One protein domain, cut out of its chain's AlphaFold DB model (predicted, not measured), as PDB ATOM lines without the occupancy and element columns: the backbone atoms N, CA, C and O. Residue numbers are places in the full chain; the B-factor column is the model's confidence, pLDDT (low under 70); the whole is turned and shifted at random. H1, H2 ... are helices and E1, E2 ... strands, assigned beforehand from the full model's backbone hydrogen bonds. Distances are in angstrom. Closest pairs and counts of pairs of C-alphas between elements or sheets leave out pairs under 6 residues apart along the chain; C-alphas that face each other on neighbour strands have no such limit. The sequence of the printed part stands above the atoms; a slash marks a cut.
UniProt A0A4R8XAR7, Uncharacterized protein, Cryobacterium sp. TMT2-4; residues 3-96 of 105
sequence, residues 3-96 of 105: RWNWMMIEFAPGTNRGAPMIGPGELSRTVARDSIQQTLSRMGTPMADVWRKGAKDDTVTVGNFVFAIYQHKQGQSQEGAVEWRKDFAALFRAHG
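AT A GLANCE: This is residues 3 to 96 of the 105 residues of an uncharacterized protein of Cryobacterium sp. TMT2-4 (UniProt A0A4R8XAR7). A small antiparallel sheet of three strands lies between a helical hairpin, H1 and H2, over one face and one long helix, H3, over the other. A long loop after E1 folds back along that strand's free edge, and residues 90 to 96, the last part of H3, stick out. The printed part has 94 residues, with three named helices and three named strands along the chain as E1 H1 H2 E2 E3 H3; the sheet's order is E1 - E3 - E2. The class is mixed, helices and strands. The whole is compact and rounded, with a radius of gyration of the C-alphas of 12.7 A and spans of 33 by 30 by 20 A.

HOW THE PARTS SIT: E1, residues 3 to 10, is an edge strand and is antiparallel to the inner strand E3, residues 65 to 73, at 154 degrees; N 5 and O 70 are 3.0 A apart, within hydrogen-bond range. H1, residues 29 to 42, is on the sheet at a height of 8.9 A, over E1 and E3, and runs along the strands, at 4 degrees to E1 on the local plane; the closest C-alphas of H1 and E1 are those of Ala 32 and Trp 6, 5.3 A. With its residues 37 to 41 alone, H1 touches H2, residues 47 to 54, the closest C-alphas being those of Leu 40 and Ala 48, 4.9 A. These two form a helical hairpin, at a shallow tilt of 26 degrees, opposite ways. H2 is on the same face as H1, over the other edge strand, E2, residues 59 to 62. E2 and E3 form a hairpin, antiparallel at 157 degrees; N 60 and O 67 are 2.9 A apart, within hydrogen-bond range. E1, H1 H2 and E2 make a split strand-helix-strand unit, two strands running the same way with E3 between them, and its crossover is left-handed. H3, residues 77 to 96, is on the opposite face, which gives three layers, helices on both faces of a sheet; the closest C-alphas of H3 and E3 are those of Gly 80 and His 72, 5.0 A. H3 is apart from H1 and H2. In H1, H2 and H3 every O i to N i+4 pair is within hydrogen-bond range.

IN THESE COORDINATES: E1 begins at C-alpha 3, (45.199, -101.543, 23.354), and is 23.4 A long. H1 is 20.4 A long, and H2 and E2 are 10.5 A each. E3 is 25.0 A long and begins at C-alpha 65, (50.620, -108.367, 1.827). H3, 27.4 A long, ends at C-alpha 96, (61.105, -96.475, -1.323).

THE WHOLE: The two C-alphas farthest apart are those of Gly 14 and Ser 28, 34.3 A. The printed part has no cut. The link E1 to H1, 18 residues, is long; in it residues 21 to 22 pair with residues 7 to 8 of E1, antiparallel. The other links are tight. The mean pLDDT of the printed part is 84.8, and residues 12 to 18 and 94 to 96 are under 70.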
ATOM      1  N   ARG A   3      45.624-100.240  23.849       92.38
ATOM      2  CA  ARG A   3      45.199-101.543  23.354       92.38
ATOM      3  C   ARG A   3      45.920-101.846  22.060       92.38
ATOM      4  O   ARG A   3      46.385-100.934  21.385       92.38
ATOM      5  N   TRP A   4      46.035-103.123  21.740       93.88
ATOM      6  CA  TRP A   4      46.687-103.571  20.521       93.88
ATOM      7  C   TRP A   4      45.682-104.242  19.603       93.88
ATOM      8  O   TRP A   4      44.710-104.851  20.047       93.88
ATOM      9  N   ASN A   5      45.958-104.178  18.310       94.25
ATOM     10  CA  ASN A   5      45.282-105.002  17.329       94.25
ATOM     11  C   ASN A   5      46.259-105.413  16.230       94.25
ATOM     12  O   ASN A   5      47.370-104.891  16.142       94.25
ATOM     13  N   TRP A   6      45.846-106.368  15.410       93.88
ATOM     14  CA  TRP A   6      46.571-106.782  14.223       93.88
ATOM     15  C   TRP A   6      45.843-106.318  12.964       93.88
ATOM     16  O   TRP A   6      44.622-106.138  12.960       93.88
ATOM     17  N   MET A   7      46.596-106.128  11.887       93.69
ATOM     18  CA  MET A   7      46.045-105.856  10.567       93.69
ATOM     19  C   MET A   7      46.809-106.595   9.469       93.69
ATOM     20  O   MET A   7      48.002-106.877   9.592       93.69
ATOM     21  N   MET A   8      46.104-106.852   8.372       91.56
ATOM     22  CA  MET A   8      46.656-107.305   7.102       91.56
ATOM     23  C   MET A   8      46.206-106.346   6.002       91.56
ATOM     24  O   MET A   8      45.019-106.046   5.883       91.56
ATOM     25  N   ILE A   9      47.139-105.875   5.182       88.06
ATOM     26  CA  ILE A   9      46.857-104.979   4.059       88.06
ATOM     27  C   ILE A   9      47.357-105.631   2.784       88.06
ATOM     28  O   ILE A   9      48.539-105.940   2.678       88.06
ATOM     29  N   GLU A  10      46.480-105.785   1.801       85.50
ATOM     30  CA  GLU A  10      46.879-106.155   0.447       85.50
ATOM     31  C   GLU A  10      47.176-104.897  -0.379       85.50
ATOM     32  O   GLU A  10      46.306-104.054  -0.592       85.50
ATOM     33  N   PHE A  11      48.405-104.757  -0.860       75.19
ATOM     34  CA  PHE A  11      48.798-103.732  -1.818       75.19
ATOM     35  C   PHE A  11      48.771-104.333  -3.220       75.19
ATOM     36  O   PHE A  11      49.728-104.977  -3.647       75.19
ATOM     37  N   ALA A  12      47.678-104.128  -3.956       68.44
ATOM     38  CA  ALA A  12      47.645-104.532  -5.357       68.44
ATOM     39  C   ALA A  12      48.702-103.732  -6.153       68.44
ATOM     40  O   ALA A  12      48.774-102.506  -5.990       68.44
ATOM     41  N   PRO A  13      49.512-104.380  -7.014       58.16
ATOM     42  CA  PRO A  13      50.547-103.712  -7.796       58.16
ATOM     43  C   PRO A  13      49.990-102.492  -8.541       58.16
ATOM     44  O   PRO A  13      48.978-102.581  -9.232       58.16
ATOM     45  N   GLY A  14      50.633-101.336  -8.368       55.62
ATOM     46  CA  GLY A  14      50.197-100.075  -8.979       55.62
ATOM     47  C   GLY A  14      49.082 -99.333  -8.232       55.62
ATOM     48  O   GLY A  14      48.690 -98.251  -8.663       55.62
ATOM     49  N   THR A  15      48.593 -99.846  -7.095       56.34
ATOM     50  CA  THR A  15      47.595 -99.149  -6.273       56.34
ATOM     51  C   THR A  15      47.993 -99.116  -4.795       56.34
ATOM     52  O   THR A  15      48.318-100.127  -4.184       56.34
ATOM     53  N   ASN A  16      47.887 -97.946  -4.164       57.22
ATOM     54  CA  ASN A  16      47.981 -97.809  -2.700       57.22
ATOM     55  C   ASN A  16      46.628 -98.080  -2.008       57.22
ATOM     56  O   ASN A  16      46.353 -97.548  -0.931       57.22
ATOM     57  N   ARG A  17      45.729 -98.836  -2.652       59.38
ATOM     58  CA  ARG A  17      44.313 -98.949  -2.275       59.38
ATOM     59  C   ARG A  17      43.951-100.365  -1.820       59.38
ATOM     60  O   ARG A  17      43.062-100.986  -2.380       59.38
ATOM     61  N   GLY A  18      44.617-100.848  -0.776       65.44
ATOM     62  CA  GLY A  18      44.135-101.991   0.003       65.44
ATOM     63  C   GLY A  18      43.181-101.551   1.108       65.44
ATOM     64  O   GLY A  18      43.492-100.599   1.831       65.44
ATOM     65  N   ALA A  19      42.039-102.220   1.273       73.44
ATOM     66  CA  ALA A  19      41.274-102.131   2.516       73.44
ATOM     67  C   ALA A  19      41.941-103.051   3.557       73.44
ATOM     68  O   ALA A  19      42.174-104.220   3.251       73.44
ATOM     69  N   PRO A  20      42.306-102.555   4.750       83.94
ATOM     70  CA  PRO A  20      42.927-103.383   5.768       83.94
ATOM     71  C   PRO A  20      41.897-104.375   6.311       83.94
ATOM     72  O   PRO A  20      40.800-103.985   6.712       83.94
ATOM     73  N   MET A  21      42.270-105.646   6.379       90.12
ATOM     74  CA  MET A  21      41.600-106.595   7.254       90.12
ATOM     75  C   MET A  21      42.133-106.366   8.663       90.12
ATOM     76  O   MET A  21      43.334-106.485   8.900       90.12
ATOM     77  N   ILE A  22      41.247-106.001   9.582       90.19
ATOM     78  CA  ILE A  22      41.593-105.640  10.955       90.19
ATOM     79  C   ILE A  22      41.071-106.732  11.887       90.19
ATOM     80  O   ILE A  22      39.969-107.245  11.693       90.19
ATOM     81  N   GLY A  23      41.878-107.097  12.881       88.69
ATOM     82  CA  GLY A  23      41.503-108.062  13.907       88.69
ATOM     83  C   GLY A  23      40.388-107.570  14.837       88.69
ATOM     84  O   GLY A  23      39.907-106.442  14.708       88.69
ATOM     85  N   PRO A  24      39.992-108.386  15.828       85.56
ATOM     86  CA  PRO A  24      38.871-108.081  16.722       85.56
ATOM     87  C   PRO A  24      39.088-106.855  17.632       85.56
ATOM     88  O   PRO A  24      38.124-106.381  18.228       85.56
ATOM     89  N   GLY A  25      40.310-106.313  17.721       85.69
ATOM     90  CA  GLY A  25      40.620-105.148  18.553       85.69
ATOM     91  C   GLY A  25      40.725-105.471  20.038       85.69
ATOM     92  O   GLY A  25      40.471-106.594  20.469       85.69
ATOM     93  N   GLU A  26      41.129-104.472  20.826       90.38
ATOM     94  CA  GLU A  26      41.181-104.558  22.296       90.38
ATOM     95  C   GLU A  26      42.096-105.678  22.839       90.38
ATOM     96  O   GLU A  26      41.963-106.110  23.986       90.38
ATOM     97  N   LEU A  27      43.061-106.132  22.036       91.88
ATOM     98  CA  LEU A  27      43.963-107.224  22.384       91.88
ATOM     99  C   LEU A  27      45.134-106.732  23.240       91.88
ATOM    100  O   LEU A  27      45.485-105.547  23.280       91.88
ATOM    101  N   SER A  28      45.796-107.682  23.900       93.19
ATOM    102  CA  SER A  28      47.165-107.471  24.361       93.19
ATOM    103  C   SER A  28      48.130-107.547  23.173       93.19
ATOM    104  O   SER A  28      47.848-108.202  22.164       93.19
ATOM    105  N   ARG A  29      49.309-106.924  23.308       92.19
ATOM    106  CA  ARG A  29      50.358-106.985  22.278       92.19
ATOM    107  C   ARG A  29      50.719-108.429  21.923       92.19
ATOM    108  O   ARG A  29      50.825-108.758  20.748       92.19
ATOM    109  N   THR A  30      50.856-109.293  22.931       91.88
ATOM    110  CA  THR A  30      51.186-110.716  22.753       91.88
ATOM    111  C   THR A  30      50.131-111.439  21.922       91.88
ATOM    112  O   THR A  30      50.471-112.063  20.926       91.88
ATOM    113  N   VAL A  31      48.843-111.276  22.246       93.75
ATOM    114  CA  VAL A  31      47.751-111.943  21.513       93.75
ATOM    115  C   VAL A  31      47.657-111.450  20.066       93.75
ATOM    116  O   VAL A  31      47.438-112.244  19.148       93.75
ATOM    117  N   ALA A  32      47.867-110.151  19.832       93.62
ATOM    118  CA  ALA A  32      47.916-109.604  18.480       93.62
ATOM    119  C   ALA A  32      49.099-110.189  17.681       93.62
ATOM    120  O   ALA A  32      48.927-110.593  16.528       93.62
ATOM    121  N   ARG A  33      50.279-110.319  18.307       92.75
ATOM    122  CA  ARG A  33      51.462-110.932  17.681       92.75
ATOM    123  C   ARG A  33      51.273-112.407  17.362       92.75
ATOM    124  O   ARG A  33      51.648-112.835  16.269       92.75
ATOM    125  N   ASP A  34      50.686-113.164  18.278       93.56
ATOM    126  CA  ASP A  34      50.453-114.596  18.099       93.56
ATOM    127  C   ASP A  34      49.454-114.860  16.965       93.56
ATOM    128  O   ASP A  34      49.611-115.818  16.208       93.56
ATOM    129  N   SER A  35      48.472-113.970  16.781       93.88
ATOM    130  CA  SER A  35      47.497-114.049  15.682       93.88
ATOM    131  C   SER A  35      48.167-113.927  14.303       93.88
ATOM    132  O   SER A  35      47.896-114.718  13.393       93.88
ATOM    133  N   ILE A  36      49.100-112.980  14.154       93.12
ATOM    134  CA  ILE A  36      49.904-112.835  12.931       93.12
ATOM    135  C   ILE A  36      50.855-114.023  12.763       93.12
ATOM    136  O   ILE A  36      50.930-114.585  11.670       93.12
ATOM    137  N   GLN A  37      51.515-114.476  13.836       93.31
ATOM    138  CA  GLN A  37      52.401-115.645  13.786       93.31
ATOM    139  C   GLN A  37      51.670-116.886  13.264       93.31
ATOM    140  O   GLN A  37      52.197-117.576  12.396       93.31
ATOM    141  N   GLN A  38      50.466-117.175  13.768       92.75
ATOM    142  CA  GLN A  38      49.667-118.317  13.317       92.75
ATOM    143  C   GLN A  38      49.315-118.211  11.831       92.75
ATOM    144  O   GLN A  38      49.396-119.205  11.108       92.75
ATOM    145  N   THR A  39      48.968-117.010  11.366       91.56
ATOM    146  CA  THR A  39      48.648-116.753   9.957       91.56
ATOM    147  C   THR A  39      49.867-116.990   9.064       91.56
ATOM    148  O   THR A  39      49.793-117.769   8.115       91.56
ATOM    149  N   LEU A  40      51.018-116.410   9.414       90.31
ATOM    150  CA  LEU A  40      52.269-116.582   8.669       90.31
ATOM    151  C   LEU A  40      52.739-118.043   8.658       90.31
ATOM    152  O   LEU A  40      53.154-118.545   7.615       90.31
ATOM    153  N   SER A  41      52.632-118.748   9.788       92.44
ATOM    154  CA  SER A  41      52.979-120.170   9.868       92.44
ATOM    155  C   SER A  41      52.097-121.024   8.950       92.44
ATOM    156  O   SER A  41      52.607-121.924   8.289       92.44
ATOM    157  N   ARG A  42      50.791-120.729   8.850       91.56
ATOM    158  CA  ARG A  42      49.868-121.433   7.937       91.56
ATOM    159  C   ARG A  42      50.174-121.173   6.464       91.56
ATOM    160  O   ARG A  42      49.955-122.052   5.642       91.56
ATOM    161  N   MET A  43      50.688-119.990   6.135       88.31
ATOM    162  CA  MET A  43      51.121-119.652   4.776       88.31
ATOM    163  C   MET A  43      52.440-120.332   4.374       88.31
ATOM    164  O   MET A  43      52.809-120.268   3.205       88.31
ATOM    165  N   GLY A  44      53.177-120.939   5.315       88.81
ATOM    166  CA  GLY A  44      54.462-121.587   5.030       88.81
ATOM    167  C   GLY A  44      55.555-120.621   4.555       88.81
ATOM    168  O   GLY A  44      56.473-121.025   3.848       88.81
ATOM    169  N   THR A  45      55.452-119.333   4.904       86.94
ATOM    170  CA  THR A  45      56.402-118.296   4.474       86.94
ATOM    171  C   THR A  45      57.598-118.189   5.428       86.94
ATOM    172  O   THR A  45      57.404-118.241   6.646       86.94
ATOM    173  N   PRO A  46      58.829-117.929   4.935       85.12
ATOM    174  CA  PRO A  46      59.988-117.648   5.793       85.12
ATOM    175  C   PRO A  46      59.795-116.405   6.681       85.12
ATOM    176  O   PRO A  46      60.476-116.245   7.695       85.12
ATOM    177  N   MET A  47      58.832-115.534   6.357       86.44
ATOM    178  CA  MET A  47      58.481-114.391   7.207       86.44
ATOM    179  C   MET A  47      57.900-114.806   8.560       86.44
ATOM    180  O   MET A  47      57.955-114.019   9.502       86.44
ATOM    181  N   ALA A  48      57.400-116.038   8.696       87.12
ATOM    182  CA  ALA A  48      56.976-116.575   9.984       87.12
ATOM    183  C   ALA A  48      58.131-116.611  10.998       87.12
ATOM    184  O   ALA A  48      57.903-116.367  12.181       87.12
ATOM    185  N   ASP A  49      59.362-116.876  10.552       85.75
ATOM    186  CA  ASP A  49      60.538-116.877  11.425       85.75
ATOM    187  C   ASP A  49      61.070-115.463  11.675       85.75
ATOM    188  O   ASP A  49      61.507-115.165  12.785       85.75
ATOM    189  N   VAL A  50      60.990-114.568  10.681       85.25
ATOM    190  CA  VAL A  50      61.320-113.139  10.856       85.25
ATOM    191  C   VAL A  50      60.405-112.505  11.903       85.25
ATOM    192  O   VAL A  50      60.879-111.850  12.829       85.25
ATOM    193  N   TRP A  51      59.099-112.765  11.812       89.62
ATOM    194  CA  TRP A  51      58.119-112.318  12.795       89.62
ATOM    195  C   TRP A  51      58.454-112.817  14.202       89.62
ATOM    196  O   TRP A  51      58.524-112.024  15.146       89.62
ATOM    197  N   ARG A  52      58.747-114.119  14.328       86.06
ATOM    198  CA  ARG A  52      59.110-114.755  15.603       86.06
ATOM    199  C   ARG A  52      60.357-114.139  16.231       86.06
ATOM    200  O   ARG A  52      60.383-113.927  17.438       86.06
ATOM    201  N   LYS A  53      61.370-113.828  15.417       85.56
ATOM    202  CA  LYS A  53      62.634-113.216  15.860       85.56
ATOM    203  C   LYS A  53      62.495-111.747  16.268       85.56
ATOM    204  O   LYS A  53      63.416-111.210  16.871       85.56
ATOM    205  N   GLY A  54      61.353-111.120  15.990       80.00
ATOM    206  CA  GLY A  54      61.116-109.707  16.262       80.00
ATOM    207  C   GLY A  54      61.222-108.891  14.986       80.00
ATOM    208  O   GLY A  54      62.232-108.239  14.734       80.00
ATOM    209  N   ALA A  55      60.151-108.923  14.195       80.12
ATOM    210  CA  ALA A  55      60.000-108.032  13.059       80.12
ATOM    211  C   ALA A  55      60.172-106.567  13.478       80.12
ATOM    212  O   ALA A  55      59.676-106.147  14.530       80.12
ATOM    213  N   LYS A  56      60.861-105.790  12.638       75.06
ATOM    214  CA  LYS A  56      61.041-104.356  12.860       75.06
ATOM    215  C   LYS A  56      59.672-103.678  12.921       75.06
ATOM    216  O   LYS A  56      58.819-103.950  12.079       75.06
ATOM    217  N   ASP A  57      59.477-102.838  13.936       79.06
ATOM    218  CA  ASP A  57      58.229-102.105  14.184       79.06
ATOM    219  C   ASP A  57      56.982-103.013  14.188       79.06
ATOM    220  O   ASP A  57      55.895-102.597  13.797       79.06
ATOM    221  N   ASP A  58      57.158-104.285  14.576       88.12
ATOM    222  CA  ASP A  58      56.129-105.322  14.509       88.12
ATOM    223  C   ASP A  58      55.422-105.398  13.138       88.12
ATOM    224  O   ASP A  58      54.197-105.515  13.059       88.12
ATOM    225  N   THR A  59      56.200-105.313  12.052       89.06
ATOM    226  CA  THR A  59      55.698-105.276  10.671       89.06
ATOM    227  C   THR A  59      56.498-106.199   9.744       89.06
ATOM    228  O   THR A  59      57.727-106.174   9.738       89.06
ATOM    229  N   VAL A  60      55.818-107.003   8.920       89.19
ATOM    230  CA  VAL A  60      56.440-107.835   7.868       89.19
ATOM    231  C   VAL A  60      55.649-107.800   6.572       89.19
ATOM    232  O   VAL A  60      54.454-107.510   6.560       89.19
ATOM    233  N   THR A  61      56.310-108.167   5.477       86.19
ATOM    234  CA  THR A  61      55.683-108.282   4.161       86.19
ATOM    235  C   THR A  61      55.859-109.635   3.524       86.19
ATOM    236  O   THR A  61      56.960-110.178   3.497       86.19
ATOM    237  N   VAL A  62      54.779-110.144   2.940       86.00
ATOM    238  CA  VAL A  62      54.746-111.405   2.202       86.00
ATOM    239  C   VAL A  62      54.115-111.137   0.844       86.00
ATOM    240  O   VAL A  62      52.898-110.999   0.733       86.00
ATOM    241  N   GLY A  63      54.938-111.036  -0.199       84.50
ATOM    242  CA  GLY A  63      54.466-110.627  -1.522       84.50
ATOM    243  C   GLY A  63      53.785-109.256  -1.465       84.50
ATOM    244  O   GLY A  63      54.396-108.281  -1.036       84.50
ATOM    245  N   ASN A  64      52.512-109.204  -1.857       83.44
ATOM    246  CA  ASN A  64      51.696-107.986  -1.849       83.44
ATOM    247  C   ASN A  64      51.047-107.684  -0.489       83.44
ATOM    248  O   ASN A  64      50.331-106.694  -0.361       83.44
ATOM    249  N   PHE A  65      51.260-108.521   0.526       86.38
ATOM    250  CA  PHE A  65      50.620-108.367   1.827       86.38
ATOM    251  C   PHE A  65      51.569-107.738   2.844       86.38
ATOM    252  O   PHE A  65      52.715-108.163   2.973       86.38
ATOM    253  N   VAL A  66      51.068-106.768   3.606       88.62
ATOM    254  CA  VAL A  66      51.696-106.235   4.821       88.62
ATOM    255  C   VAL A  66      50.939-106.769   6.027       88.62
ATOM    256  O   VAL A  66      49.716-106.662   6.086       88.62
ATOM    257  N   PHE A  67      51.668-107.311   6.992       91.38
ATOM    258  CA  PHE A  67      51.164-107.753   8.284       91.38
ATOM    259  C   PHE A  67      51.772-106.869   9.362       91.38
ATOM    260  O   PHE A  67      52.991-106.705   9.395       91.38
ATOM    261  N   ALA A  68      50.938-106.320  10.239       92.81
ATOM    262  CA  ALA A  68      51.398-105.461  11.318       92.81
ATOM    263  C   ALA A  68      50.537-105.623  12.569       92.81
ATOM    264  O   ALA A  68      49.371-106.021  12.489       92.81
ATOM    265  N   ILE A  69      51.097-105.258  13.719       94.06
ATOM    266  CA  ILE A  69      50.300-104.904  14.893       94.06
ATOM    267  C   ILE A  69      50.480-103.427  15.211       94.06
ATOM    268  O   ILE A  69      51.526-102.840  14.949       94.06
ATOM    269  N   TYR A  70      49.446-102.822  15.770       92.31
ATOM    270  CA  TYR A  70      49.432-101.401  16.078       92.31
ATOM    271  C   TYR A  70      48.747-101.160  17.416       92.31
ATOM    272  O   TYR A  70      47.883-101.929  17.850       92.31
ATOM    273  N   GLN A  71      49.167-100.082  18.066       92.81
ATOM    274  CA  GLN A  71      48.592 -99.611  19.313       92.81
ATOM    275  C   GLN A  71      47.481 -98.602  19.008       92.81
ATOM    276  O   GLN A  71      47.593 -97.807  18.077       92.81
ATOM    277  N   HIS A  72      46.404 -98.633  19.782       91.75
ATOM    278  CA  HIS A  72      45.281 -97.714  19.654       91.75
ATOM    279  C   HIS A  72      44.638 -97.439  21.017       91.75
ATOM    280  O   HIS A  72      44.837 -98.172  21.993       91.75
ATOM    281  N   LYS A  73      43.832 -96.377  21.092       91.25
ATOM    282  CA  LYS A  73      42.997 -96.106  22.268       91.25
ATOM    283  C   LYS A  73      41.804 -97.058  22.296       91.25
ATOM    284  O   LYS A  73      41.315 -97.486  21.250       91.25
ATOM    285  N   GLN A  74      41.316 -97.361  23.493       89.75
ATOM    286  CA  GLN A  74      40.129 -98.193  23.677       89.75
ATOM    287  C   GLN A  74      38.943 -97.688  22.837       89.75
ATOM    288  O   GLN A  74      38.627 -96.499  22.858       89.75
ATOM    289  N   GLY A  75      38.304 -98.595  22.098       88.00
ATOM    290  CA  GLY A  75      37.186 -98.297  21.199       88.00
ATOM    291  C   GLY A  75      37.581 -97.646  19.870       88.00
ATOM    292  O   GLY A  75      36.698 -97.377  19.066       88.00
ATOM    293  N   GLN A  76      38.877 -97.419  19.618       90.25
ATOM    294  CA  GLN A  76      39.391 -96.702  18.438       90.25
ATOM    295  C   GLN A  76      40.265 -97.581  17.532       90.25
ATOM    296  O   GLN A  76      41.274 -97.148  16.971       90.25
ATOM    297  N   SER A  77      39.926 -98.867  17.431       88.19
ATOM    298  CA  SER A  77      40.710 -99.824  16.642       88.19
ATOM    299  C   SER A  77      40.776 -99.439  15.160       88.19
ATOM    300  O   SER A  77      41.806 -99.640  14.518       88.19
ATOM    301  N   GLN A  78      39.688 -98.906  14.602       88.75
ATOM    302  CA  GLN A  78      39.626 -98.526  13.188       88.75
ATOM    303  C   GLN A  78      40.445 -97.262  12.919       88.75
ATOM    304  O   GLN A  78      41.234 -97.221  11.977       88.75
ATOM    305  N   GLU A  79      40.318 -96.254  13.779       90.44
ATOM    306  CA  GLU A  79      41.081 -95.014  13.697       90.44
ATOM    307  C   GLU A  79      42.583 -95.284  13.817       90.44
ATOM    308  O   GLU A  79      43.348 -94.821  12.972       90.44
ATOM    309  N   GLY A  80      42.998 -96.121  14.775       88.38
ATOM    310  CA  GLY A  80      44.401 -96.513  14.924       88.38
ATOM    311  C   GLY A  80      44.958 -97.224  13.685       88.38
ATOM    312  O   GLY A  80      46.101 -96.987  13.297       88.38
ATOM    313  N   ALA A  81      44.147 -98.037  12.994       88.75
ATOM    314  CA  ALA A  81      44.569 -98.652  11.737       88.75
ATOM    315  C   ALA A  81      44.753 -97.611  10.623       88.75
ATOM    316  O   ALA A  81      45.680 -97.712   9.819       88.75
ATOM    317  N   VAL A  82      43.873 -96.609  10.557       88.56
ATOM    318  CA  VAL A  82      43.970 -95.514   9.583       88.56
ATOM    319  C   VAL A  82      45.211 -94.660   9.838       88.56
ATOM    320  O   VAL A  82      45.897 -94.309   8.877       88.56
ATOM    321  N   GLU A  83      45.508 -94.335  11.095       89.06
ATOM    322  CA  GLU A  83      46.707 -93.587  11.489       89.06
ATOM    323  C   GLU A  83      47.977 -94.351  11.118       89.06
ATOM    324  O   GLU A  83      48.769 -93.863  10.312       89.06
ATOM    325  N   TRP A  84      48.092 -95.603  11.565       89.75
ATOM    326  CA  TRP A  84      49.237 -96.453  11.244       89.75
ATOM    327  C   TRP A  84      49.461 -96.568   9.730       89.75
ATOM    328  O   TRP A  84      50.584 -96.464   9.242       89.75
ATOM    329  N   ARG A  85      48.387 -96.714   8.939       86.44
ATOM    330  CA  ARG A  85      48.483 -96.771   7.472       86.44
ATOM    331  C   ARG A  85      49.013 -95.486   6.855       86.44
ATOM    332  O   ARG A  85      49.734 -95.556   5.859       86.44
ATOM    333  N   LYS A  86      48.624 -94.324   7.384       86.12
ATOM    334  CA  LYS A  86      49.127 -93.031   6.903       86.12
ATOM    335  C   LYS A  86      50.623 -92.913   7.177       86.12
ATOM    336  O   LYS A  86      51.353 -92.529   6.261       86.12
ATOM    337  N   ASP A  87      51.055 -93.320   8.365       84.31
ATOM    338  CA  ASP A  87      52.461 -93.303   8.774       84.31
ATOM    339  C   ASP A  87      53.290 -94.272   7.930       84.31
ATOM    340  O   ASP A  87      54.288 -93.882   7.321       84.31
ATOM    341  N   PHE A  88      52.816 -95.508   7.768       80.50
ATOM    342  CA  PHE A  88      53.454 -96.504   6.913       80.50
ATOM    343  C   PHE A  88      53.542 -96.040   5.451       80.50
ATOM    344  O   PHE A  88      54.593 -96.150   4.824       80.50
ATOM    345  N   ALA A  89      52.472 -95.457   4.898       79.81
ATOM    346  CA  ALA A  89      52.489 -94.924   3.537       79.81
ATOM    347  C   ALA A  89      53.449 -93.732   3.385       79.81
ATOM    348  O   ALA A  89      54.042 -93.557   2.319       79.81
ATOM    349  N   ALA A  90      53.608 -92.903   4.420       79.44
ATOM    350  CA  ALA A  90      54.591 -91.825   4.428       79.44
ATOM    351  C   ALA A  90      56.025 -92.376   4.437       79.44
ATOM    352  O   ALA A  90      56.829 -91.957   3.603       79.44
ATOM    353  N   LEU A  91      56.314 -93.367   5.287       74.00
ATOM    354  CA  LEU A  91      57.610 -94.055   5.339       74.00
ATOM    355  C   LEU A  91      57.943 -94.748   4.016       74.00
ATOM    356  O   LEU A  91      59.050 -94.605   3.497       74.00
ATOM    357  N   PHE A  92      56.970 -95.445   3.428       71.19
ATOM    358  CA  PHE A  92      57.129 -96.121   2.146       71.19
ATOM    359  C   PHE A  92      57.452 -95.135   1.012       71.19
ATOM    360  O   PHE A  92      58.328 -95.404   0.190       71.19
ATOM    361  N   ARG A  93      56.796 -93.963   0.982       70.81
ATOM    362  CA  ARG A  93      57.109 -92.893   0.017       70.81
ATOM    363  C   ARG A  93      58.495 -92.289   0.241       70.81
ATOM    364  O   ARG A  93      59.182 -92.009  -0.733       70.81
ATOM    365  N   ALA A  94      58.889 -92.081   1.497       68.44
ATOM    366  CA  ALA A  94      60.154 -91.437   1.840       68.44
ATOM    367  C   ALA A  94      61.376 -92.327   1.559       68.44
ATOM    368  O   ALA A  94      62.413 -91.830   1.128       68.44
ATOM    369  N   HIS A  95      61.260 -93.638   1.783       61.84
ATOM    370  CA  HIS A  95      62.402 -94.558   1.749       61.84
ATOM    371  C   HIS A  95      62.383 -95.563   0.588       61.84
ATOM    372  O   HIS A  95      63.316 -96.363   0.447       61.84
ATOM    373  N   GLY A  96      61.333 -95.528  -0.239       56.00
ATOM    374  CA  GLY A  96      61.105 -96.475  -1.323       56.00
ATOM    375  C   GLY A  96      60.914 -97.918  -0.840       56.00
ATOM    376  O   GLY A  96      61.092 -98.264   0.329       56.00
TER     377      GLY A  96